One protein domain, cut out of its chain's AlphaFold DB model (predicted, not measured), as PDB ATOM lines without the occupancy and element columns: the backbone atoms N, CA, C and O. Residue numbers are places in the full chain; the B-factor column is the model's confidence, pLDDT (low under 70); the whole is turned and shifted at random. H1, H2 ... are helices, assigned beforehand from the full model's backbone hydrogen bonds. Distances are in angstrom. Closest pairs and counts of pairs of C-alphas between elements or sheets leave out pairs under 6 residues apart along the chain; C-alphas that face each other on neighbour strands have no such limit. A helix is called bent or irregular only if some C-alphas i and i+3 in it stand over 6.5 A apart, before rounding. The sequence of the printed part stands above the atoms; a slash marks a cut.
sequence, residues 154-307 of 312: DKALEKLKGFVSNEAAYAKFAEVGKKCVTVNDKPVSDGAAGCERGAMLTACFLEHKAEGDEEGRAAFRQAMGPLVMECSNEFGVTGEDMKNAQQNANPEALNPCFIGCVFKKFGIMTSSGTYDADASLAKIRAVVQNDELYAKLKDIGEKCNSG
ATOM      1  N   ASP A 154      -5.239  24.256 -56.837       70.81
ATOM      2  CA  ASP A 154      -3.987  23.702 -57.331       70.81
ATOM      3  C   ASP A 154      -2.819  24.667 -57.030       70.81
ATOM      4  O   ASP A 154      -1.855  24.279 -56.364       70.81
ATOM      5  N   LYS A 155      -2.938  25.959 -57.359       73.62
ATOM      6  CA  LYS A 155      -1.935  26.992 -57.032       73.62
ATOM      7  C   LYS A 155      -1.814  27.280 -55.536       73.62
ATOM      8  O   LYS A 155      -0.711  27.525 -55.039       73.62
ATOM      9  N   ALA A 156      -2.924  27.270 -54.796       67.38
ATOM     10  CA  ALA A 156      -2.909  27.401 -53.336       67.38
ATOM     11  C   ALA A 156      -2.099  26.263 -52.699       67.38
ATOM     12  O   ALA A 156      -1.304  26.481 -51.780       67.38
ATOM     13  N   LEU A 157      -2.274  25.052 -53.228       70.50
ATOM     14  CA  LEU A 157      -1.597  23.853 -52.767       70.50
ATOM     15  C   LEU A 157      -0.138  23.789 -53.183       70.50
ATOM     16  O   LEU A 157       0.665  23.318 -52.387       70.50
ATOM     17  N   GLU A 158       0.244  24.271 -54.365       75.44
ATOM     18  CA  GLU A 158       1.660  24.405 -54.733       75.44
ATOM     19  C   GLU A 158       2.408  25.313 -53.753       75.44
ATOM     20  O   GLU A 158       3.495  24.974 -53.279       75.44
ATOM     21  N   LYS A 159       1.794  26.432 -53.360       73.94
ATOM     22  CA  LYS A 159       2.371  27.319 -52.345       73.94
ATOM     23  C   LYS A 159       2.414  26.665 -50.965       73.94
ATOM     24  O   LYS A 159       3.427  26.755 -50.272       73.94
ATOM     25  N   LEU A 160       1.350  25.959 -50.575       73.81
ATOM     26  CA  LEU A 160       1.320  25.219 -49.312       73.81
ATOM     27  C   LEU A 160       2.362  24.085 -49.295       73.81
ATOM     28  O   LEU A 160       3.000  23.865 -48.269       73.81
ATOM     29  N   LYS A 161       2.595  23.411 -50.430       78.31
ATOM     30  CA  LYS A 161       3.679  22.431 -50.626       78.31
ATOM     31  C   LYS A 161       5.038  23.074 -50.393       78.31
ATOM     32  O   LYS A 161       5.849  22.494 -49.673       78.31
ATOM     33  N   GLY A 162       5.269  24.268 -50.941       77.25
ATOM     34  CA  GLY A 162       6.480  25.051 -50.684       77.25
ATOM     35  C   GLY A 162       6.691  25.322 -49.193       77.25
ATOM     36  O   GLY A 162       7.763  25.034 -48.662       77.25
ATOM     37  N   PHE A 163       5.645  25.770 -48.493       75.19
ATOM     38  CA  PHE A 163       5.687  26.005 -47.047       75.19
ATOM     39  C   PHE A 163       5.979  24.729 -46.242       75.19
ATOM     40  O   PHE A 163       6.871  24.724 -45.399       75.19
ATOM     41  N   VAL A 164       5.265  23.628 -46.507       77.69
ATOM     42  CA  VAL A 164       5.463  22.357 -45.783       77.69
ATOM     43  C   VAL A 164       6.838  21.746 -46.068       77.69
ATOM     44  O   VAL A 164       7.404  21.090 -45.196       77.69
ATOM     45  N   SER A 165       7.388  21.977 -47.262       81.75
ATOM     46  CA  SER A 165       8.732  21.517 -47.640       81.75
ATOM     47  C   SER A 165       9.848  22.370 -47.024       81.75
ATOM     48  O   SER A 165      10.999  21.939 -46.992       81.75
ATOM     49  N   ASN A 166       9.534  23.561 -46.506       82.88
ATOM     50  CA  ASN A 166      10.464  24.367 -45.725       82.88
ATOM     51  C   ASN A 166      10.491  23.861 -44.274       82.88
ATOM     52  O   ASN A 166       9.681  24.270 -43.439       82.88
ATOM     53  N   GLU A 167      11.445  22.980 -43.962       83.81
ATOM     54  CA  GLU A 167      11.554  22.348 -42.640       83.81
ATOM     55  C   GLU A 167      11.650  23.357 -41.489       83.81
ATOM     56  O   GLU A 167      11.061  23.133 -40.433       83.81
ATOM     57  N   ALA A 168      12.340  24.485 -41.685       83.81
ATOM     58  CA  ALA A 168      12.497  25.504 -40.652       83.81
ATOM     59  C   ALA A 168      11.179  26.244 -40.371       83.81
ATOM     60  O   ALA A 168      10.797  26.406 -39.210       83.81
ATOM     61  N   ALA A 169      10.463  26.664 -41.420       77.94
ATOM     62  CA  ALA A 169       9.161  27.320 -41.280       77.94
ATOM     63  C   ALA A 169       8.112  26.360 -40.693       77.94
ATOM     64  O   ALA A 169       7.378  26.714 -39.767       77.94
ATOM     65  N   TYR A 170       8.098  25.111 -41.166       80.06
ATOM     66  CA  TYR A 170       7.195  24.082 -40.664       80.06
ATOM     67  C   TYR A 170       7.485  23.717 -39.198       80.06
ATOM     68  O   TYR A 170       6.551  23.576 -38.407       80.06
ATOM     69  N   ALA A 171       8.756  23.603 -38.796       85.06
ATOM     70  CA  ALA A 171       9.133  23.319 -37.410       85.06
ATOM     71  C   ALA A 171       8.696  24.435 -36.450       85.06
ATOM     72  O   ALA A 171       8.141  24.140 -35.390       85.06
ATOM     73  N   LYS A 172       8.868  25.707 -36.838       82.50
ATOM     74  CA  LYS A 172       8.367  26.855 -36.062       82.50
ATOM     75  C   LYS A 172       6.850  26.812 -35.903       82.50
ATOM     76  O   LYS A 172       6.338  26.979 -34.799       82.50
ATOM     77  N   PHE A 173       6.125  26.539 -36.988       81.19
ATOM     78  CA  PHE A 173       4.672  26.389 -36.941       81.19
ATOM     79  C   PHE A 173       4.243  25.236 -36.016       81.19
ATOM     80  O   PHE A 173       3.336  25.398 -35.199       81.19
ATOM     81  N   ALA A 174       4.934  24.095 -36.085       85.56
ATOM     82  CA  ALA A 174       4.689  22.948 -35.215       85.56
ATOM     83  C   ALA A 174       4.940  23.256 -33.732       85.56
ATOM     84  O   ALA A 174       4.174  22.816 -32.874       85.56
ATOM     85  N   GLU A 175       5.981  24.028 -33.418       88.00
ATOM     86  CA  GLU A 175       6.266  24.469 -32.052       88.00
ATOM     87  C   GLU A 175       5.130  25.336 -31.494       88.00
ATOM     88  O   GLU A 175       4.687  25.125 -30.364       88.00
ATOM     89  N   VAL A 176       4.611  26.269 -32.298       85.94
ATOM     90  CA  VAL A 176       3.463  27.099 -31.906       85.94
ATOM     91  C   VAL A 176       2.217  26.244 -31.691       85.94
ATOM     92  O   VAL A 176       1.551  26.399 -30.669       85.94
ATOM     93  N   GLY A 177       1.938  25.297 -32.590       86.88
ATOM     94  CA  GLY A 177       0.839  24.348 -32.410       86.88
ATOM     95  C   GLY A 177       0.929  23.617 -31.070       86.88
ATOM     96  O   GLY A 177      -0.024  23.602 -30.300       86.88
ATOM     97  N   LYS A 178       2.110  23.110 -30.707       91.44
ATOM     98  CA  LYS A 178       2.314  22.442 -29.411       91.44
ATOM     99  C   LYS A 178       2.090  23.367 -28.210       91.44
ATOM    100  O   LYS A 178       1.501  22.930 -27.225       91.44
ATOM    101  N   LYS A 179       2.495  24.640 -28.287       91.94
ATOM    102  CA  LYS A 179       2.231  25.635 -27.226       91.94
ATOM    103  C   LYS A 179       0.733  25.882 -27.030       91.94
ATOM    104  O   LYS A 179       0.265  25.998 -25.896       91.94
ATOM    105  N   CYS A 180      -0.028  25.889 -28.122       92.88
ATOM    106  CA  CYS A 180      -1.463  26.142 -28.087       92.88
ATOM    107  C   CYS A 180      -2.319  24.948 -27.642       92.88
ATOM    108  O   CYS A 180      -3.521  25.115 -27.476       92.88
ATOM    109  N   VAL A 181      -1.746  23.769 -27.363       94.69
ATOM    110  CA  VAL A 181      -2.494  22.628 -26.778       94.69
ATOM    111  C   VAL A 181      -3.139  22.993 -25.434       94.69
ATOM    112  O   VAL A 181      -4.209  22.487 -25.105       94.69
ATOM    113  N   THR A 182      -2.549  23.947 -24.712       93.44
ATOM    114  CA  THR A 182      -3.044  24.479 -23.429       93.44
ATOM    115  C   THR A 182      -4.458  25.069 -23.491       93.44
ATOM    116  O   THR A 182      -5.116  25.206 -22.461       93.44
ATOM    117  N   VAL A 183      -4.991  25.386 -24.679       93.75
ATOM    118  CA  VAL A 183      -6.399  25.809 -24.821       93.75
ATOM    119  C   VAL A 183      -7.389  24.706 -24.444       93.75
ATOM    120  O   VAL A 183      -8.534  25.008 -24.116       93.75
ATOM    121  N   ASN A 184      -6.967  23.437 -24.455       94.44
ATOM    122  CA  ASN A 184      -7.794  22.314 -24.014       94.44
ATOM    123  C   ASN A 184      -8.033  22.313 -22.501       94.44
ATOM    124  O   ASN A 184      -9.079  21.836 -22.064       94.44
ATOM    125  N   ASP A 185      -7.099  22.874 -21.729       94.81
ATOM    126  CA  ASP A 185      -7.174  22.939 -20.268       94.81
ATOM    127  C   ASP A 185      -8.103  24.063 -19.787       94.81
ATOM    128  O   ASP A 185      -8.486  24.115 -18.616       94.81
ATOM    129  N   LYS A 186      -8.478  24.981 -20.688       93.31
ATOM    130  CA  LYS A 186      -9.388  26.080 -20.375       93.31
ATOM    131  C   LYS A 186     -10.831  25.561 -20.291       93.31
ATOM    132  O   LYS A 186     -11.264  24.799 -21.165       93.31
ATOM    133  N   PRO A 187     -11.595  25.964 -19.258       92.25
ATOM    134  CA  PRO A 187     -13.003  25.613 -19.165       92.25
ATOM    135  C   PRO A 187     -13.767  26.275 -20.309       92.25
ATOM    136  O   PRO A 187     -13.479  27.416 -20.666       92.25
ATOM    137  N   VAL A 188     -14.752  25.560 -20.846       93.19
ATOM    138  CA  VAL A 188     -15.656  26.088 -21.868       93.19
ATOM    139  C   VAL A 188     -17.095  25.709 -21.566       93.19
ATOM    140  O   VAL A 188     -17.344  24.656 -20.970       93.19
ATOM    141  N   SER A 189     -18.041  26.552 -21.976       93.38
ATOM    142  CA  SER A 189     -19.472  26.308 -21.747       93.38
ATOM    143  C   SER A 189     -20.146  25.526 -22.879       93.38
ATOM    144  O   SER A 189     -21.176  24.886 -22.679       93.38
ATOM    145  N   ASP A 190     -19.529  25.512 -24.057       92.31
ATOM    146  CA  ASP A 190     -20.056  24.932 -25.292       92.31
ATOM    147  C   ASP A 190     -19.660  23.455 -25.512       92.31
ATOM    148  O   ASP A 190     -20.052  22.816 -26.495       92.31
ATOM    149  N   GLY A 191     -18.894  22.887 -24.578       90.62
ATOM    150  CA  GLY A 191     -18.544  21.472 -24.518       90.62
ATOM    151  C   GLY A 191     -17.879  20.961 -25.797       90.62
ATOM    152  O   GLY A 191     -16.749  21.332 -26.124       90.62
ATOM    153  N   ALA A 192     -18.574  20.058 -26.495       92.81
ATOM    154  CA  ALA A 192     -18.085  19.452 -27.727       92.81
ATOM    155  C   ALA A 192     -18.272  20.342 -28.959       92.81
ATOM    156  O   ALA A 192     -17.722  20.011 -30.006       92.81
ATOM    157  N   ALA A 193     -19.019  21.452 -28.878       91.44
ATOM    158  CA  ALA A 193     -19.217  22.362 -30.007       91.44
ATOM    159  C   ALA A 193     -17.891  22.997 -30.458       91.44
ATOM    160  O   ALA A 193     -17.656  23.103 -31.662       91.44
ATOM    161  N   GLY A 194     -16.981  23.280 -29.519       92.25
ATOM    162  CA  GLY A 194     -15.623  23.735 -29.816       92.25
ATOM    163  C   GLY A 194     -15.544  25.159 -30.376       92.25
ATOM    164  O   GLY A 194     -14.516  25.538 -30.926       92.25
ATOM    165  N   CYS A 195     -16.606  25.942 -30.244       94.25
ATOM    166  CA  CYS A 195     -16.661  27.360 -30.562       94.25
ATOM    167  C   CYS A 195     -15.678  28.160 -29.690       94.25
ATOM    168  O   CYS A 195     -14.801  28.850 -30.208       94.25
ATOM    169  N   GLU A 196     -15.779  28.030 -28.364       93.75
ATOM    170  CA  GLU A 196     -14.939  28.775 -27.416       93.75
ATOM    171  C   GLU A 196     -13.469  28.371 -27.547       93.75
ATOM    172  O   GLU A 196     -12.593  29.228 -27.674       93.75
ATOM    173  N   ARG A 197     -13.187  27.060 -27.613       93.50
ATOM    174  CA  ARG A 197     -11.815  26.576 -27.837       93.50
ATOM    175  C   ARG A 197     -11.269  26.992 -29.200       93.50
ATOM    176  O   ARG A 197     -10.086  27.301 -29.287       93.50
ATOM    177  N   GLY A 198     -12.098  27.044 -30.244       90.88
ATOM    178  CA  GLY A 198     -11.696  27.546 -31.560       90.88
ATOM    179  C   GLY A 198     -11.252  29.011 -31.510       90.88
ATOM    180  O   GLY A 198     -10.192  29.360 -32.039       90.88
ATOM    181  N   ALA A 199     -12.003  29.863 -30.807       90.31
ATOM    182  CA  ALA A 199     -11.628  31.261 -30.595       90.31
ATOM    183  C   ALA A 199     -10.327  31.390 -29.782       90.31
ATOM    184  O   ALA A 199      -9.397  32.075 -30.212       90.31
ATOM    185  N   MET A 200     -10.209  30.661 -28.664       90.19
ATOM    186  CA  MET A 200      -8.993  30.645 -27.838       90.19
ATOM    187  C   MET A 200      -7.765  30.156 -28.616       90.19
ATOM    188  O   MET A 200      -6.673  30.704 -28.460       90.19
ATOM    189  N   LEU A 201      -7.934  29.138 -29.463       89.62
ATOM    190  CA  LEU A 201      -6.877  28.607 -30.316       89.62
ATOM    191  C   LEU A 201      -6.424  29.641 -31.351       89.62
ATOM    192  O   LEU A 201      -5.225  29.825 -31.555       89.62
ATOM    193  N   THR A 202      -7.367  30.365 -31.956       86.94
ATOM    194  CA  THR A 202      -7.050  31.447 -32.899       86.94
ATOM    195  C   THR A 202      -6.278  32.570 -32.213       86.94
ATOM    196  O   THR A 202      -5.254  33.009 -32.732       86.94
ATOM    197  N   ALA A 203      -6.717  32.990 -31.023       85.56
ATOM    198  CA  ALA A 203      -6.005  33.983 -30.223       85.56
ATOM    199  C   ALA A 203      -4.575  33.524 -29.882       85.56
ATOM    200  O   ALA A 203      -3.631  34.288 -30.060       85.56
ATOM    201  N   CYS A 204      -4.394  32.256 -29.495       87.44
ATOM    202  CA  CYS A 204      -3.074  31.689 -29.206       87.44
ATOM    203  C   CYS A 204      -2.138  31.706 -30.430       87.44
ATOM    204  O   CYS A 204      -0.976  32.106 -30.327       87.44
ATOM    205  N   PHE A 205      -2.639  31.332 -31.615       85.00
ATOM    206  CA  PHE A 205      -1.851  31.393 -32.852       85.00
ATOM    207  C   PHE A 205      -1.431  32.823 -33.221       85.00
ATOM    208  O   PHE A 205      -0.323  33.022 -33.730       85.00
ATOM    209  N   LEU A 206      -2.293  33.811 -32.956       78.94
ATOM    210  CA  LEU A 206      -1.996  35.227 -33.179       78.94
ATOM    211  C   LEU A 206      -0.975  35.770 -32.172       78.94
ATOM    212  O   LEU A 206      -0.042  36.462 -32.577       78.94
ATOM    213  N   GLU A 207      -1.111  35.428 -30.889       82.81
ATOM    214  CA  GLU A 207      -0.196  35.845 -29.817       82.81
ATOM    215  C   GLU A 207       1.232  35.360 -30.077       82.81
ATOM    216  O   GLU A 207       2.194  36.126 -29.998       82.81
ATOM    217  N   HIS A 208       1.373  34.098 -30.480       81.81
ATOM    218  CA  HIS A 208       2.665  33.521 -30.835       81.81
ATOM    219  C   HIS A 208       3.141  33.899 -32.240       81.81
ATOM    220  O   HIS A 208       4.150  33.359 -32.698       81.81
ATOM    221  N   LYS A 209       2.433  34.824 -32.910       66.75
ATOM    222  CA  LYS A 209       2.731  35.343 -34.248       66.75
ATOM    223  C   LYS A 209       3.162  34.243 -35.204       66.75
ATOM    224  O   LYS A 209       4.165  34.454 -35.877       66.75
ATOM    225  N   ALA A 210       2.467  33.093 -35.210       58.94
ATOM    226  CA  ALA A 210       2.917  31.865 -35.874       58.94
ATOM    227  C   ALA A 210       3.728  32.200 -37.135       58.94
ATOM    228  O   ALA A 210       3.165  32.667 -38.133       58.94
ATOM    229  N   GLU A 211       5.061  32.126 -37.006       50.56
ATOM    230  CA  GLU A 211       6.008  32.737 -37.942       50.56
ATOM    231  C   GLU A 211       6.058  31.892 -39.219       50.56
ATOM    232  O   GLU A 211       7.002  31.148 -39.463       50.56
ATOM    233  N   GLY A 212       5.000  31.967 -40.020       54.47
ATOM    234  CA  GLY A 212       5.059  31.682 -41.444       54.47
ATOM    235  C   GLY A 212       5.538  32.926 -42.186       54.47
ATOM    236  O   GLY A 212       5.330  34.054 -41.730       54.47
ATOM    237  N   ASP A 213       6.156  32.751 -43.344       54.66
ATOM    238  CA  ASP A 213       6.231  33.850 -44.300       54.66
ATOM    239  C   ASP A 213       4.804  34.268 -44.724       54.66
ATOM    240  O   ASP A 213       3.809  33.555 -44.527       54.66
ATOM    241  N   GLU A 214       4.664  35.500 -45.211       61.62
ATOM    242  CA  GLU A 214       3.365  36.033 -45.640       61.62
ATOM    243  C   GLU A 214       2.716  35.159 -46.719       61.62
ATOM    244  O   GLU A 214       1.495  34.978 -46.721       61.62
ATOM    245  N   GLU A 215       3.545  34.546 -47.561       58.09
ATOM    246  CA  GLU A 215       3.135  33.641 -48.626       58.09
ATOM    247  C   GLU A 215       2.512  32.346 -48.094       58.09
ATOM    248  O   GLU A 215       1.439  31.961 -48.556       58.09
ATOM    249  N   GLY A 216       3.105  31.707 -47.085       62.47
ATOM    250  CA  GLY A 216       2.593  30.497 -46.446       62.47
ATOM    251  C   GLY A 216       1.290  30.750 -45.694       62.47
ATOM    252  O   GLY A 216       0.354  29.953 -45.782       62.47
ATOM    253  N   ARG A 217       1.162  31.911 -45.030       64.69
ATOM    254  CA  ARG A 217      -0.118  32.332 -44.429       64.69
ATOM    255  C   ARG A 217      -1.189  32.563 -45.487       64.69
ATOM    256  O   ARG A 217      -2.329  32.143 -45.293       64.69
ATOM    257  N   ALA A 218      -0.848  33.235 -46.584       62.41
ATOM    258  CA  ALA A 218      -1.774  33.456 -47.686       62.41
ATOM    259  C   ALA A 218      -2.205  32.127 -48.325       62.41
ATOM    260  O   ALA A 218      -3.395  31.925 -48.551       62.41
ATOM    261  N   ALA A 219      -1.270  31.196 -48.528       64.88
ATOM    262  CA  ALA A 219      -1.538  29.865 -49.062       64.88
ATOM    263  C   ALA A 219      -2.455  29.049 -48.149       64.88
ATOM    264  O   ALA A 219      -3.402  28.433 -48.625       64.88
ATOM    265  N   PHE A 220      -2.227  29.085 -46.834       69.69
ATOM    266  CA  PHE A 220      -3.081  28.406 -45.862       69.69
ATOM    267  C   PHE A 220      -4.495  29.003 -45.818       69.69
ATOM    268  O   PHE A 220      -5.476  28.264 -45.890       69.69
ATOM    269  N   ARG A 221      -4.621  30.340 -45.787       68.94
ATOM    270  CA  ARG A 221      -5.925  31.023 -45.882       68.94
ATOM    271  C   ARG A 221      -6.652  30.657 -47.167       68.94
ATOM    272  O   ARG A 221      -7.851  30.399 -47.127       68.94
ATOM    273  N   GLN A 222      -5.923  30.614 -48.282       66.69
ATOM    274  CA  GLN A 222      -6.474  30.174 -49.547       66.69
ATOM    275  C   GLN A 222      -6.935  28.723 -49.397       66.69
ATOM    276  O   GLN A 222      -8.127  28.499 -49.488       66.69
ATOM    277  N   ALA A 223      -6.091  27.760 -49.020       70.19
ATOM    278  CA  ALA A 223      -6.456  26.344 -48.845       70.19
ATOM    279  C   ALA A 223      -7.704  26.098 -47.960       70.19
ATOM    280  O   ALA A 223      -8.450  25.149 -48.185       70.19
ATOM    281  N   MET A 224      -7.965  26.959 -46.973       75.81
ATOM    282  CA  MET A 224      -9.140  26.865 -46.097       75.81
ATOM    283  C   MET A 224     -10.406  27.550 -46.633       75.81
ATOM    284  O   MET A 224     -11.488  27.323 -46.093       75.81
ATOM    285  N   GLY A 225     -10.299  28.360 -47.687       75.69
ATOM    286  CA  GLY A 225     -11.384  29.153 -48.276       75.69
ATOM    287  C   GLY A 225     -12.715  28.412 -48.495       75.69
ATOM    288  O   GLY A 225     -13.751  28.948 -48.103       75.69
ATOM    289  N   PRO A 226     -12.736  27.179 -49.037       73.75
ATOM    290  CA  PRO A 226     -13.974  26.433 -49.259       73.75
ATOM    291  C   PRO A 226     -14.699  26.101 -47.950       73.75
ATOM    292  O   PRO A 226     -15.915  26.249 -47.853       73.75
ATOM    293  N   LEU A 227     -13.945  25.724 -46.913       79.56
ATOM    294  CA  LEU A 227     -14.490  25.440 -45.581       79.56
ATOM    295  C   LEU A 227     -14.963  26.718 -44.887       79.56
ATOM    296  O   LEU A 227     -15.993  26.714 -44.219       79.56
ATOM    297  N   VAL A 228     -14.214  27.810 -45.064       81.44
ATOM    298  CA  VAL A 228     -14.590  29.141 -44.586       81.44
ATOM    299  C   VAL A 228     -15.932  29.550 -45.180       81.44
ATOM    300  O   VAL A 228     -16.830  29.889 -44.425       81.44
ATOM    301  N   MET A 229     -16.115  29.438 -46.495       75.56
ATOM    302  CA  MET A 229     -17.380  29.759 -47.168       75.56
ATOM    303  C   MET A 229     -18.546  28.902 -46.660       75.56
ATOM    304  O   MET A 229     -19.618  29.425 -46.365       75.56
ATOM    305  N   GLU A 230     -18.333  27.592 -46.525       77.12
ATOM    306  CA  GLU A 230     -19.349  26.666 -46.022       77.12
ATOM    307  C   GLU A 230     -19.809  27.045 -44.603       77.12
ATOM    308  O   GLU A 230     -21.002  27.227 -44.364       77.12
ATOM    309  N   CYS A 231     -18.865  27.244 -43.679       82.81
ATOM    310  CA  CYS A 231     -19.167  27.644 -42.305       82.81
ATOM    311  C   CYS A 231     -19.720  29.077 -42.219       82.81
ATOM    312  O   CYS A 231     -20.516  29.377 -41.332       82.81
ATOM    313  N   SER A 232     -19.327  29.973 -43.128       82.19
ATOM    314  CA  SER A 232     -19.847  31.344 -43.205       82.19
ATOM    315  C   SER A 232     -21.364  31.342 -43.344       82.19
ATOM    316  O   SER A 232     -22.058  32.041 -42.608       82.19
ATOM    317  N   ASN A 233     -21.871  30.499 -44.249       79.69
ATOM    318  CA  ASN A 233     -23.298  30.351 -44.512       79.69
ATOM    319  C   ASN A 233     -24.039  29.741 -43.316       79.69
ATOM    320  O   ASN A 233     -25.147  30.164 -43.004       79.69
ATOM    321  N   GLU A 234     -23.427  28.767 -42.637       85.88
ATOM    322  CA  GLU A 234     -24.020  28.105 -41.468       85.88
ATOM    323  C   GLU A 234     -24.194  29.065 -40.282       85.88
ATOM    324  O   GLU A 234     -25.207  29.016 -39.585       85.88
ATOM    325  N   PHE A 235     -23.232  29.967 -40.073       86.19
ATOM    326  CA  PHE A 235     -23.183  30.836 -38.892       86.19
ATOM    327  C   PHE A 235     -23.499  32.308 -39.171       86.19
ATOM    328  O   PHE A 235     -23.385  33.132 -38.262       86.19
ATOM    329  N   GLY A 236     -23.897  32.644 -40.401       82.31
ATOM    330  CA  GLY A 236     -24.263  34.004 -40.797       82.31
ATOM    331  C   GLY A 236     -23.109  35.005 -40.708       82.31
ATOM    332  O   GLY A 236     -23.348  36.180 -40.459       82.31
ATOM    333  N   VAL A 237     -21.867  34.543 -40.876       77.94
ATOM    334  CA  VAL A 237     -20.688  35.418 -40.938       77.94
ATOM    335  C   VAL A 237     -20.590  35.982 -42.349       77.94
ATOM    336  O   VAL A 237     -20.766  35.252 -43.323       77.94
ATOM    337  N   THR A 238     -20.317  37.273 -42.477       76.88
ATOM    338  CA  THR A 238     -20.160  37.941 -43.771       76.88
ATOM    339  C   THR A 238     -18.686  38.111 -44.137       76.88
ATOM    340  O   THR A 238     -17.788  38.035 -43.294       76.88
ATOM    341  N   GLY A 239     -18.408  38.393 -45.412       70.25
ATOM    342  CA  GLY A 239     -17.055  38.764 -45.838       70.25
ATOM    343  C   GLY A 239     -16.544  40.047 -45.166       70.25
ATOM    344  O   GLY A 239     -15.338  40.196 -44.969       70.25
ATOM    345  N   GLU A 240     -17.449  40.950 -44.775       63.91
ATOM    346  CA  GLU A 240     -17.121  42.167 -44.029       63.91
ATOM    347  C   GLU A 240     -16.636  41.838 -42.614       63.91
ATOM    348  O   GLU A 240     -15.580  42.320 -42.206       63.91
ATOM    349  N   ASP A 241     -17.327  40.936 -41.914       74.31
ATOM    350  CA  ASP A 241     -16.923  40.478 -40.581       74.31
ATOM    351  C   ASP A 241     -15.514  39.869 -40.614       74.31
ATOM    352  O   ASP A 241     -14.656  40.210 -39.796       74.31
ATOM    353  N   MET A 242     -15.232  39.020 -41.611       77.50
ATOM    354  CA  MET A 242     -13.908  38.406 -41.795       77.50
ATOM    355  C   MET A 242     -12.824  39.438 -42.088       77.50
ATOM    356  O   MET A 242     -11.720  39.357 -41.541       77.50
ATOM    357  N   LYS A 243     -13.127  40.427 -42.933       68.88
ATOM    358  CA  LYS A 243     -12.196  41.506 -43.260       68.88
ATOM    359  C   LYS A 243     -11.889  42.355 -42.029       68.88
ATOM    360  O   LYS A 243     -10.716  42.611 -41.759       68.88
ATOM    361  N   ASN A 244     -12.912  42.726 -41.263       72.88
ATOM    362  CA  ASN A 244     -12.772  43.503 -40.033       72.88
ATOM    363  C   ASN A 244     -11.962  42.739 -38.978       72.88
ATOM    364  O   ASN A 244     -11.050  43.307 -38.372       72.88
ATOM    365  N   ALA A 245     -12.224  41.443 -38.807       76.88
ATOM    366  CA  ALA A 245     -11.455  40.584 -37.914       76.88
ATOM    367  C   ALA A 245      -9.982  40.477 -38.341       76.88
ATOM    368  O   ALA A 245      -9.081  40.569 -37.507       76.88
ATOM    369  N   GLN A 246      -9.713  40.347 -39.644       69.88
ATOM    370  CA  GLN A 246      -8.350  40.264 -40.169       69.88
ATOM    371  C   GLN A 246      -7.584  41.586 -40.023       69.88
ATOM    372  O   GLN A 246      -6.436  41.573 -39.581       69.88
ATOM    373  N   GLN A 247      -8.191  42.716 -40.399       72.38
ATOM    374  CA  GLN A 247      -7.544  44.035 -40.360       72.38
ATOM    375  C   GLN A 247      -7.174  44.459 -38.940       72.38
ATOM    376  O   GLN A 247      -6.125  45.064 -38.733       72.38
ATOM    377  N   ASN A 248      -8.007  44.095 -37.967       74.12
ATOM    378  CA  ASN A 248      -7.791  44.436 -36.567       74.12
ATOM    379  C   ASN A 248      -7.074  43.329 -35.781       74.12
ATOM    380  O   ASN A 248      -6.922  43.461 -34.570       74.12
ATOM    381  N   ALA A 249      -6.670  42.236 -36.446       70.44
ATOM    382  CA  ALA A 249      -6.158  41.022 -35.805       70.44
ATOM    383  C   ALA A 249      -7.035  40.564 -34.618       70.44
ATOM    384  O   ALA A 249      -6.530  40.096 -33.599       70.44
ATOM    385  N   ASN A 250      -8.354  40.729 -34.758       78.81
ATOM    386  CA  ASN A 250      -9.340  40.508 -33.712       78.81
ATOM    387  C   ASN A 250     -10.312  39.390 -34.124       78.81
ATOM    388  O   ASN A 250     -11.380  39.669 -34.672       78.81
ATOM    389  N   PRO A 251      -9.964  38.118 -33.876       75.31
ATOM    390  CA  PRO A 251     -10.832  36.993 -34.200       75.31
ATOM    391  C   PRO A 251     -12.087  36.933 -33.318       75.31
ATOM    392  O   PRO A 251     -13.041  36.265 -33.698       75.31
ATOM    393  N   GLU A 252     -12.125  37.642 -32.182       78.19
ATOM    394  CA  GLU A 252     -13.312  37.724 -31.316       78.19
ATOM    395  C   GLU A 252     -14.451  38.522 -31.963       78.19
ATOM    396  O   GLU A 252     -15.600  38.411 -31.544       78.19
ATOM    397  N   ALA A 253     -14.153  39.297 -33.015       81.38
ATOM    398  CA  ALA A 253     -15.166  39.950 -33.840       81.38
ATOM    399  C   ALA A 253     -15.984  38.953 -34.687       81.38
ATOM    400  O   ALA A 253     -17.004  39.331 -35.257       81.38
ATOM    401  N   LEU A 254     -15.545  37.694 -34.787       86.06
ATOM    402  CA  LEU A 254     -16.250  36.639 -35.507       86.06
ATOM    403  C   LEU A 254     -17.067  35.777 -34.558       86.06
ATOM    404  O   LEU A 254     -16.720  35.583 -33.393       86.06
ATOM    405  N   ASN A 255     -18.122  35.164 -35.096       89.44
ATOM    406  CA  ASN A 255     -18.844  34.125 -34.380       89.44
ATOM    407  C   ASN A 255     -17.860  32.991 -33.986       89.44
ATOM    408  O   ASN A 255     -17.244  32.383 -34.866       89.44
ATOM    409  N   PRO A 256     -17.701  32.655 -32.693       90.56
ATOM    410  CA  PRO A 256     -16.747  31.630 -32.269       90.56
ATOM    411  C   PRO A 256     -17.091  30.245 -32.840       90.56
ATOM    412  O   PRO A 256     -16.197  29.446 -33.123       90.56
ATOM    413  N   CYS A 257     -18.372  29.961 -33.094       93.38
ATOM    414  CA  CYS A 257     -18.797  28.698 -33.698       93.38
ATOM    415  C   CYS A 257     -18.475  28.609 -35.190       93.38
ATOM    416  O   CYS A 257     -18.214  27.512 -35.681       93.38
ATOM    417  N   PHE A 258     -18.382  29.744 -35.890       92.88
ATOM    418  CA  PHE A 258     -17.835  29.776 -37.245       92.88
ATOM    419  C   PHE A 258     -16.377  29.291 -37.253       92.88
ATOM    420  O   PHE A 258     -16.025  28.409 -38.035       92.88
ATOM    421  N   ILE A 259     -15.548  29.779 -36.324       90.06
ATOM    422  CA  ILE A 259     -14.144  29.353 -36.194       90.06
ATOM    423  C   ILE A 259     -14.060  27.857 -35.848       90.06
ATOM    424  O   ILE A 259     -13.329  27.102 -36.495       90.06
ATOM    425  N   GLY A 260     -14.852  27.407 -34.867       91.75
ATOM    426  CA  GLY A 260     -14.921  25.997 -34.475       91.75
ATOM    427  C   GLY A 260     -15.352  25.074 -35.622       91.75
ATOM    428  O   GLY A 260     -14.760  24.009 -35.812       91.75
ATOM    429  N   CYS A 261     -16.328  25.494 -36.433       93.50
ATOM    430  CA  CYS A 261     -16.769  24.778 -37.632       93.50
ATOM    431  C   CYS A 261     -15.622  24.582 -38.625       93.50
ATOM    432  O   CYS A 261     -15.349  23.453 -39.047       93.50
ATOM    433  N   VAL A 262     -14.903  25.662 -38.940       89.88
ATOM    434  CA  VAL A 262     -13.783  25.634 -39.883       89.88
ATOM    435  C   VAL A 262     -12.680  24.696 -39.380       89.88
ATOM    436  O   VAL A 262     -12.214  23.827 -40.122       89.88
ATOM    437  N   PHE A 263     -12.298  24.802 -38.102       89.88
ATOM    438  CA  PHE A 263     -11.255  23.957 -37.513       89.88
ATOM    439  C   PHE A 263     -11.639  22.482 -37.450       89.88
ATOM    440  O   PHE A 263     -10.799  21.624 -37.731       89.88
ATOM    441  N   LYS A 264     -12.895  22.158 -37.146       91.38
ATOM    442  CA  LYS A 264     -13.375  20.772 -37.164       91.38
ATOM    443  C   LYS A 264     -13.412  20.186 -38.566       91.38
ATOM    444  O   LYS A 264     -12.935  19.073 -38.769       91.38
ATOM    445  N   LYS A 265     -13.954  20.921 -39.544       88.62
ATOM    446  CA  LYS A 265     -14.046  20.438 -40.930       88.62
ATOM    447  C   LYS A 265     -12.668  20.232 -41.556       88.62
ATOM    448  O   LYS A 265     -12.491  19.280 -42.315       88.62
ATOM    449  N   PHE A 266     -11.697  21.082 -41.215       85.06
ATOM    450  CA  PHE A 266     -10.313  20.896 -41.646       85.06
ATOM    451  C   PHE A 266      -9.642  19.717 -40.920       85.06
ATOM    452  O   PHE A 266      -8.866  18.983 -41.530       85.06
ATOM    453  N   GLY A 267      -9.983  19.494 -39.646       86.69
ATOM    454  CA  GLY A 267      -9.401  18.455 -38.789       86.69
ATOM    455  C   GLY A 267      -8.339  18.976 -37.816       86.69
ATOM    456  O   GLY A 267      -7.533  18.191 -37.329       86.69
ATOM    457  N   ILE A 268      -8.327  20.286 -37.550       88.44
ATOM    458  CA  ILE A 268      -7.532  20.895 -36.471       88.44
ATOM    459  C   ILE A 268      -8.126  20.553 -35.103       88.44
ATOM    460  O   ILE A 268      -7.410  20.302 -34.134       88.44
ATOM    461  N   MET A 269      -9.457  20.538 -35.030       91.06
ATOM    462  CA  MET A 269     -10.190  20.140 -33.836       91.06
ATOM    463  C   MET A 269     -10.846  18.780 -34.036       91.06
ATOM    464  O   MET A 269     -11.365  18.465 -35.107       91.06
ATOM    465  N   THR A 270     -10.852  17.989 -32.973       92.00
ATOM    466  CA  THR A 270     -11.526  16.697 -32.921       92.00
ATOM    467  C   THR A 270     -13.049  16.873 -32.871       92.00
ATOM    468  O   THR A 270     -13.583  17.962 -32.625       92.00
ATOM    469  N   SER A 271     -13.784  15.773 -33.042       90.19
ATOM    470  CA  SER A 271     -15.243  15.756 -32.874       90.19
ATOM    471  C   SER A 271     -15.695  16.129 -31.456       90.19
ATOM    472  O   SER A 271     -16.806  16.632 -31.297       90.19
ATOM    473  N   SER A 272     -14.838  15.957 -30.442       91.06
ATOM    474  CA  SER A 272     -15.099  16.393 -29.063       91.06
ATOM    475  C   SER A 272     -14.796  17.874 -28.824       91.06
ATOM    476  O   SER A 272     -14.872  18.337 -27.688       91.06
ATOM    477  N   GLY A 273     -14.449  18.632 -29.869       91.00
ATOM    478  CA  GLY A 273     -14.181  20.063 -29.759       91.00
ATOM    479  C   GLY A 273     -12.881  20.374 -29.016       91.00
ATOM    480  O   GLY A 273     -12.773  21.442 -28.415       91.00
ATOM    481  N   THR A 274     -11.917  19.452 -29.041       94.25
ATOM    482  CA  THR A 274     -10.564  19.631 -28.489       94.25
ATOM    483  C   THR A 274      -9.552  19.802 -29.615       94.25
ATOM    484  O   THR A 274      -9.736  19.276 -30.711       94.25
ATOM    485  N   TYR A 275      -8.500  20.572 -29.362       93.75
ATOM    486  CA  TYR A 275      -7.411  20.796 -30.303       93.75
ATOM    487  C   TYR A 275      -6.379  19.667 -30.216       93.75
ATOM    488  O   TYR A 275      -5.924  19.331 -29.123       93.75
ATOM    489  N   ASP A 276      -5.986  19.108 -31.359       90.44
ATOM    490  CA  ASP A 276      -4.932  18.095 -31.445       90.44
ATOM    491  C   ASP A 276      -3.826  18.595 -32.378       90.44
ATOM    492  O   ASP A 276      -3.993  18.650 -33.601       90.44
ATOM    493  N   ALA A 277      -2.696  19.002 -31.797       88.50
ATOM    494  CA  ALA A 277      -1.586  19.575 -32.546       88.50
ATOM    495  C   ALA A 277      -0.946  18.561 -33.505       88.50
ATOM    496  O   ALA A 277      -0.644  18.914 -34.645       88.50
ATOM    497  N   ASP A 278      -0.782  17.307 -33.086       86.88
ATOM    498  CA  ASP A 278      -0.133  16.284 -33.906       86.88
ATOM    499  C   ASP A 278      -1.047  15.853 -35.060       86.88
ATOM    500  O   ASP A 278      -0.596  15.771 -36.207       86.88
ATOM    501  N   ALA A 279      -2.349  15.685 -34.803       86.88
ATOM    502  CA  ALA A 279      -3.331  15.427 -35.853       86.88
ATOM    503  C   ALA A 279      -3.442  16.607 -36.829       86.88
ATOM    504  O   ALA A 279      -3.477  16.398 -38.043       86.88
ATOM    505  N   SER A 280      -3.414  17.848 -36.327       85.25
ATOM    506  CA  SER A 280      -3.417  19.060 -37.160       85.25
ATOM    507  C   SER A 280      -2.210  19.101 -38.098       85.25
ATOM    508  O   SER A 280      -2.350  19.344 -39.297       85.25
ATOM    509  N   LEU A 281      -1.014  18.831 -37.568       83.38
ATOM    510  CA  LEU A 281       0.237  18.825 -38.325       83.38
ATOM    511  C   LEU A 281       0.274  17.700 -39.360       83.38
ATOM    512  O   LEU A 281       0.677  17.933 -40.506       83.38
ATOM    513  N   ALA A 282      -0.198  16.509 -38.984       84.12
ATOM    514  CA  ALA A 282      -0.372  15.387 -39.897       84.12
ATOM    515  C   ALA A 282      -1.358  15.732 -41.018       84.12
ATOM    516  O   ALA A 282      -1.103  15.412 -42.177       84.12
ATOM    517  N   LYS A 283      -2.444  16.449 -40.705       80.50
ATOM    518  CA  LYS A 283      -3.433  16.883 -41.691       80.50
ATOM    519  C   LYS A 283      -2.858  17.905 -42.663       80.50
ATOM    520  O   LYS A 283      -3.024  17.726 -43.861       80.50
ATOM    521  N   ILE A 284      -2.118  18.905 -42.181       78.88
ATOM    522  CA  ILE A 284      -1.436  19.897 -43.032       78.88
ATOM    523  C   ILE A 284      -0.450  19.214 -43.989       78.88
ATOM    524  O   ILE A 284      -0.413  19.557 -45.167       78.88
ATOM    525  N   ARG A 285       0.300  18.204 -43.524       78.94
ATOM    526  CA  ARG A 285       1.148  17.375 -44.400       78.94
ATOM    527  C   ARG A 285       0.330  16.527 -45.371       78.94
ATOM    528  O   ARG A 285       0.681  16.437 -46.541       78.94
ATOM    529  N   ALA A 286      -0.780  15.944 -44.926       75.69
ATOM    530  CA  ALA A 286      -1.649  15.144 -45.781       75.69
ATOM    531  C   ALA A 286      -2.309  15.979 -46.889       75.69
ATOM    532  O   ALA A 286      -2.422  15.481 -48.000       75.69
ATOM    533  N   VAL A 287      -2.671  17.244 -46.636       68.94
ATOM    534  CA  VAL A 287      -3.173  18.175 -47.669       68.94
ATOM    535  C   VAL A 287      -2.202  18.258 -48.855       68.94
ATOM    536  O   VAL A 287      -2.631  18.361 -49.999       68.94
ATOM    537  N   VAL A 288      -0.893  18.205 -48.593       68.31
ATOM    538  CA  VAL A 288       0.144  18.334 -49.627       68.31
ATOM    539  C   VAL A 288       0.666  16.996 -50.164       68.31
ATOM    540  O   VAL A 288       1.288  16.986 -51.226       68.31
ATOM    541  N   GLN A 289       0.414  15.882 -49.465       67.25
ATOM    542  CA  GLN A 289       0.935  14.542 -49.783       67.25
ATOM    543  C   GLN A 289      -0.131  13.516 -50.221       67.25
ATOM    544  O   GLN A 289       0.251  12.449 -50.693       67.25
ATOM    545  N   ASN A 290      -1.433  13.782 -50.046       62.91
ATOM    546  CA  ASN A 290      -2.513  12.806 -50.247       62.91
ATOM    547  C   ASN A 290      -3.704  13.394 -51.032       62.91
ATOM    548  O   ASN A 290      -4.230  14.459 -50.700       62.91
ATOM    549  N   ASP A 291      -4.161  12.635 -52.028       60.34
ATOM    550  CA  ASP A 291      -5.201  12.993 -52.988       60.34
ATOM    551  C   ASP A 291      -6.615  13.124 -52.398       60.34
ATOM    552  O   ASP A 291      -7.433  13.816 -52.989       60.34
ATOM    553  N   GLU A 292      -6.952  12.522 -51.248       68.50
ATOM    554  CA  GLU A 292      -8.358  12.467 -50.787       68.50
ATOM    555  C   GLU A 292      -8.863  13.796 -50.196       68.50
ATOM    556  O   GLU A 292      -9.941  14.287 -50.539       68.50
ATOM    557  N   LEU A 293      -8.081  14.419 -49.310       66.56
ATOM    558  CA  LEU A 293      -8.436  15.729 -48.756       66.56
ATOM    559  C   LEU A 293      -8.272  16.832 -49.803       66.56
ATOM    560  O   LEU A 293      -9.062  17.774 -49.820       66.56
ATOM    561  N   TYR A 294      -7.280  16.678 -50.681       66.31
ATOM    562  CA  TYR A 294      -7.132  17.496 -51.875       66.31
ATOM    563  C   TYR A 294      -8.376  17.401 -52.763       66.31
ATOM    564  O   TYR A 294      -8.973  18.430 -53.053       66.31
ATOM    565  N   ALA A 295      -8.831  16.192 -53.101       70.19
ATOM    566  CA  ALA A 295     -10.035  15.972 -53.896       70.19
ATOM    567  C   ALA A 295     -11.271  16.573 -53.226       70.19
ATOM    568  O   ALA A 295     -12.106  17.149 -53.908       70.19
ATOM    569  N   LYS A 296     -11.371  16.514 -51.892       73.75
ATOM    570  CA  LYS A 296     -12.468  17.152 -51.157       73.75
ATOM    571  C   LYS A 296     -12.410  18.681 -51.221       73.75
ATOM    572  O   LYS A 296     -13.430  19.309 -51.470       73.75
ATOM    573  N   LEU A 297     -11.246  19.294 -50.993       67.12
ATOM    574  CA  LEU A 297     -11.089  20.751 -51.113       67.12
ATOM    575  C   LEU A 297     -11.309  21.222 -52.554       67.12
ATOM    576  O   LEU A 297     -11.907  22.275 -52.760       67.12
ATOM    577  N   LYS A 298     -10.878  20.418 -53.528       68.94
ATOM    578  CA  LYS A 298     -11.088  20.644 -54.954       68.94
ATOM    579  C   LYS A 298     -12.560  20.539 -55.332       68.94
ATOM    580  O   LYS A 298     -13.079  21.489 -55.890       68.94
ATOM    581  N   ASP A 299     -13.257  19.477 -54.938       68.19
ATOM    582  CA  ASP A 299     -14.696  19.295 -55.174       68.19
ATOM    583  C   ASP A 299     -15.529  20.422 -54.541       68.19
ATOM    584  O   ASP A 299     -16.421  20.972 -55.186       68.19
ATOM    585  N   ILE A 300     -15.222  20.836 -53.304       62.16
ATOM    586  CA  ILE A 300     -15.903  21.984 -52.678       62.16
ATOM    587  C   ILE A 300     -15.546  23.282 -53.419       62.16
ATOM    588  O   ILE A 300     -16.434  24.082 -53.695       62.16
ATOM    589  N   GLY A 301     -14.275  23.486 -53.783       53.94
ATOM    590  CA  GLY A 301     -13.819  24.640 -54.561       53.94
ATOM    591  C   GLY A 301     -14.505  24.747 -55.926       53.94
ATOM    592  O   GLY A 301     -15.026  25.804 -56.270       53.94
ATOM    593  N   GLU A 302     -14.591  23.643 -56.665       59.78
ATOM    594  CA  GLU A 302     -15.296  23.524 -57.943       59.78
ATOM    595  C   GLU A 302     -16.792  23.805 -57.772       59.78
ATOM    596  O   GLU A 302     -17.339  24.613 -58.516       59.78
ATOM    597  N   LYS A 303     -17.437  23.258 -56.732       57.94
ATOM    598  CA  LYS A 303     -18.835  23.574 -56.385       57.94
ATOM    599  C   LYS A 303     -19.040  25.045 -56.030       57.94
ATOM    600  O   LYS A 303     -20.075  25.616 -56.366       57.94
ATOM    601  N   CYS A 304     -18.075  25.681 -55.370       50.78
ATOM    602  CA  CYS A 304     -18.104  27.116 -55.079       50.78
ATOM    603  C   CYS A 304     -17.877  27.980 -56.330       50.78
ATOM    604  O   CYS A 304     -18.387  29.105 -56.396       50.78
ATOM    605  N   ASN A 305     -17.132  27.460 -57.308       49.75
ATOM    606  CA  ASN A 305     -16.911  28.088 -58.607       49.75
ATOM    607  C   ASN A 305     -18.117  27.895 -59.548       49.75
ATOM    608  O   ASN A 305     -18.397  28.780 -60.352       49.75
ATOM    609  N   SER A 306     -18.855  26.783 -59.428       41.72
ATOM    610  CA  SER A 306     -20.000  26.426 -60.280       41.72
ATOM    611  C   SER A 306     -21.377  26.736 -59.673       41.72
ATOM    612  O   SER A 306     -22.393  26.591 -60.352       41.72
ATOM    613  N   GLY A 307     -21.444  27.087 -58.387       35.78
ATOM    614  CA  GLY A 307     -22.692  27.410 -57.696       35.78
ATOM    615  C   GLY A 307     -23.304  28.728 -58.186       35.78
ATOM    616  O   GLY A 307     -22.566  29.620 -58.617       35.78
TER     617      GLY A 307
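AT A GLANCE: This is residues 154 to 307 of the 312 residues of an uncharacterized protein of Heliothis virescens (UniProt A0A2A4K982). H1, H2, H3, H6 and the bent H4 make a ring of crossed helices, with H7 and H8, which meet in a corner, packed on one side of it and H5 out on the opposite side. The printed part has 154 residues with eight named helices, H1 to H8 along the chain, and no named strand: all helix. It is compact, with a radius of gyration of the C-alphas of 14.8 A, and spans 39 by 38 by 30 A.

HOW THE PARTS SIT: H1, residues 154 to 165, and H2, residues 167 to 185, touch only at the corner, and only just, with 3 pairs of C-alphas within 8 A, the closest being Val 164 and Tyr 170, 5.7 A. H2 and H3, residues 195 to 207, form a helical hairpin, in which H2 touches H3 with residues 176 to 184 alone; their closest C-alphas, those of Cys 180 and Cys 204, are 5.9 A apart. H4, residues 214 to 235, assigned as one helix by its hydrogen bonds, is bent: C-alphas 223 and 226 are 7.5 A apart, and H4a, 214 to 223, stands at 65 degrees to H4b, 226 to 235. H4a touches H1, closest C-alphas Ala 219 and Ala 156, 5.1 A. H5, residues 239 to 247, touches no helix but is near H4b. H6, residues 256 to 266, touches H3, closest C-alphas Cys 257 and Cys 195, 4.0 A, and H4b, Phe 258 and Cys 231, 5.7 A. H7, residues 277 to 289, touches H2, closest C-alphas Ala 277 and Gly 177, 5.4 A. H8, residues 291 to 306, touches H4b, closest C-alphas Gly 301 and Pro 226, 5.6 A, and H7 only at the corner. Every O i to N i+4 pair is within hydrogen-bond range in H1, H3, H4a, H4b, H5, H6 and H8, against 11 of 15 in H2 and 8 of 9 in H7.

IN THESE COORDINATES: H1 begins at C-alpha 154 (-3.987, 23.702, -57.331). H2 is 29.2 A long and only just irregular, C-alphas 179 and 182 being 6.6 A apart. H8, 21.3 A, ends at C-alpha 306 (-20.000, 26.426, -60.280).

THE WHOLE: The farthest C-alphas, Asp 185 and Ser 306, are 42.2 A apart. The printed part has no cut and no long link. Its mean pLDDT is 78.8; 37 residues are under 70, among them 209 to 222 and 297 to 307.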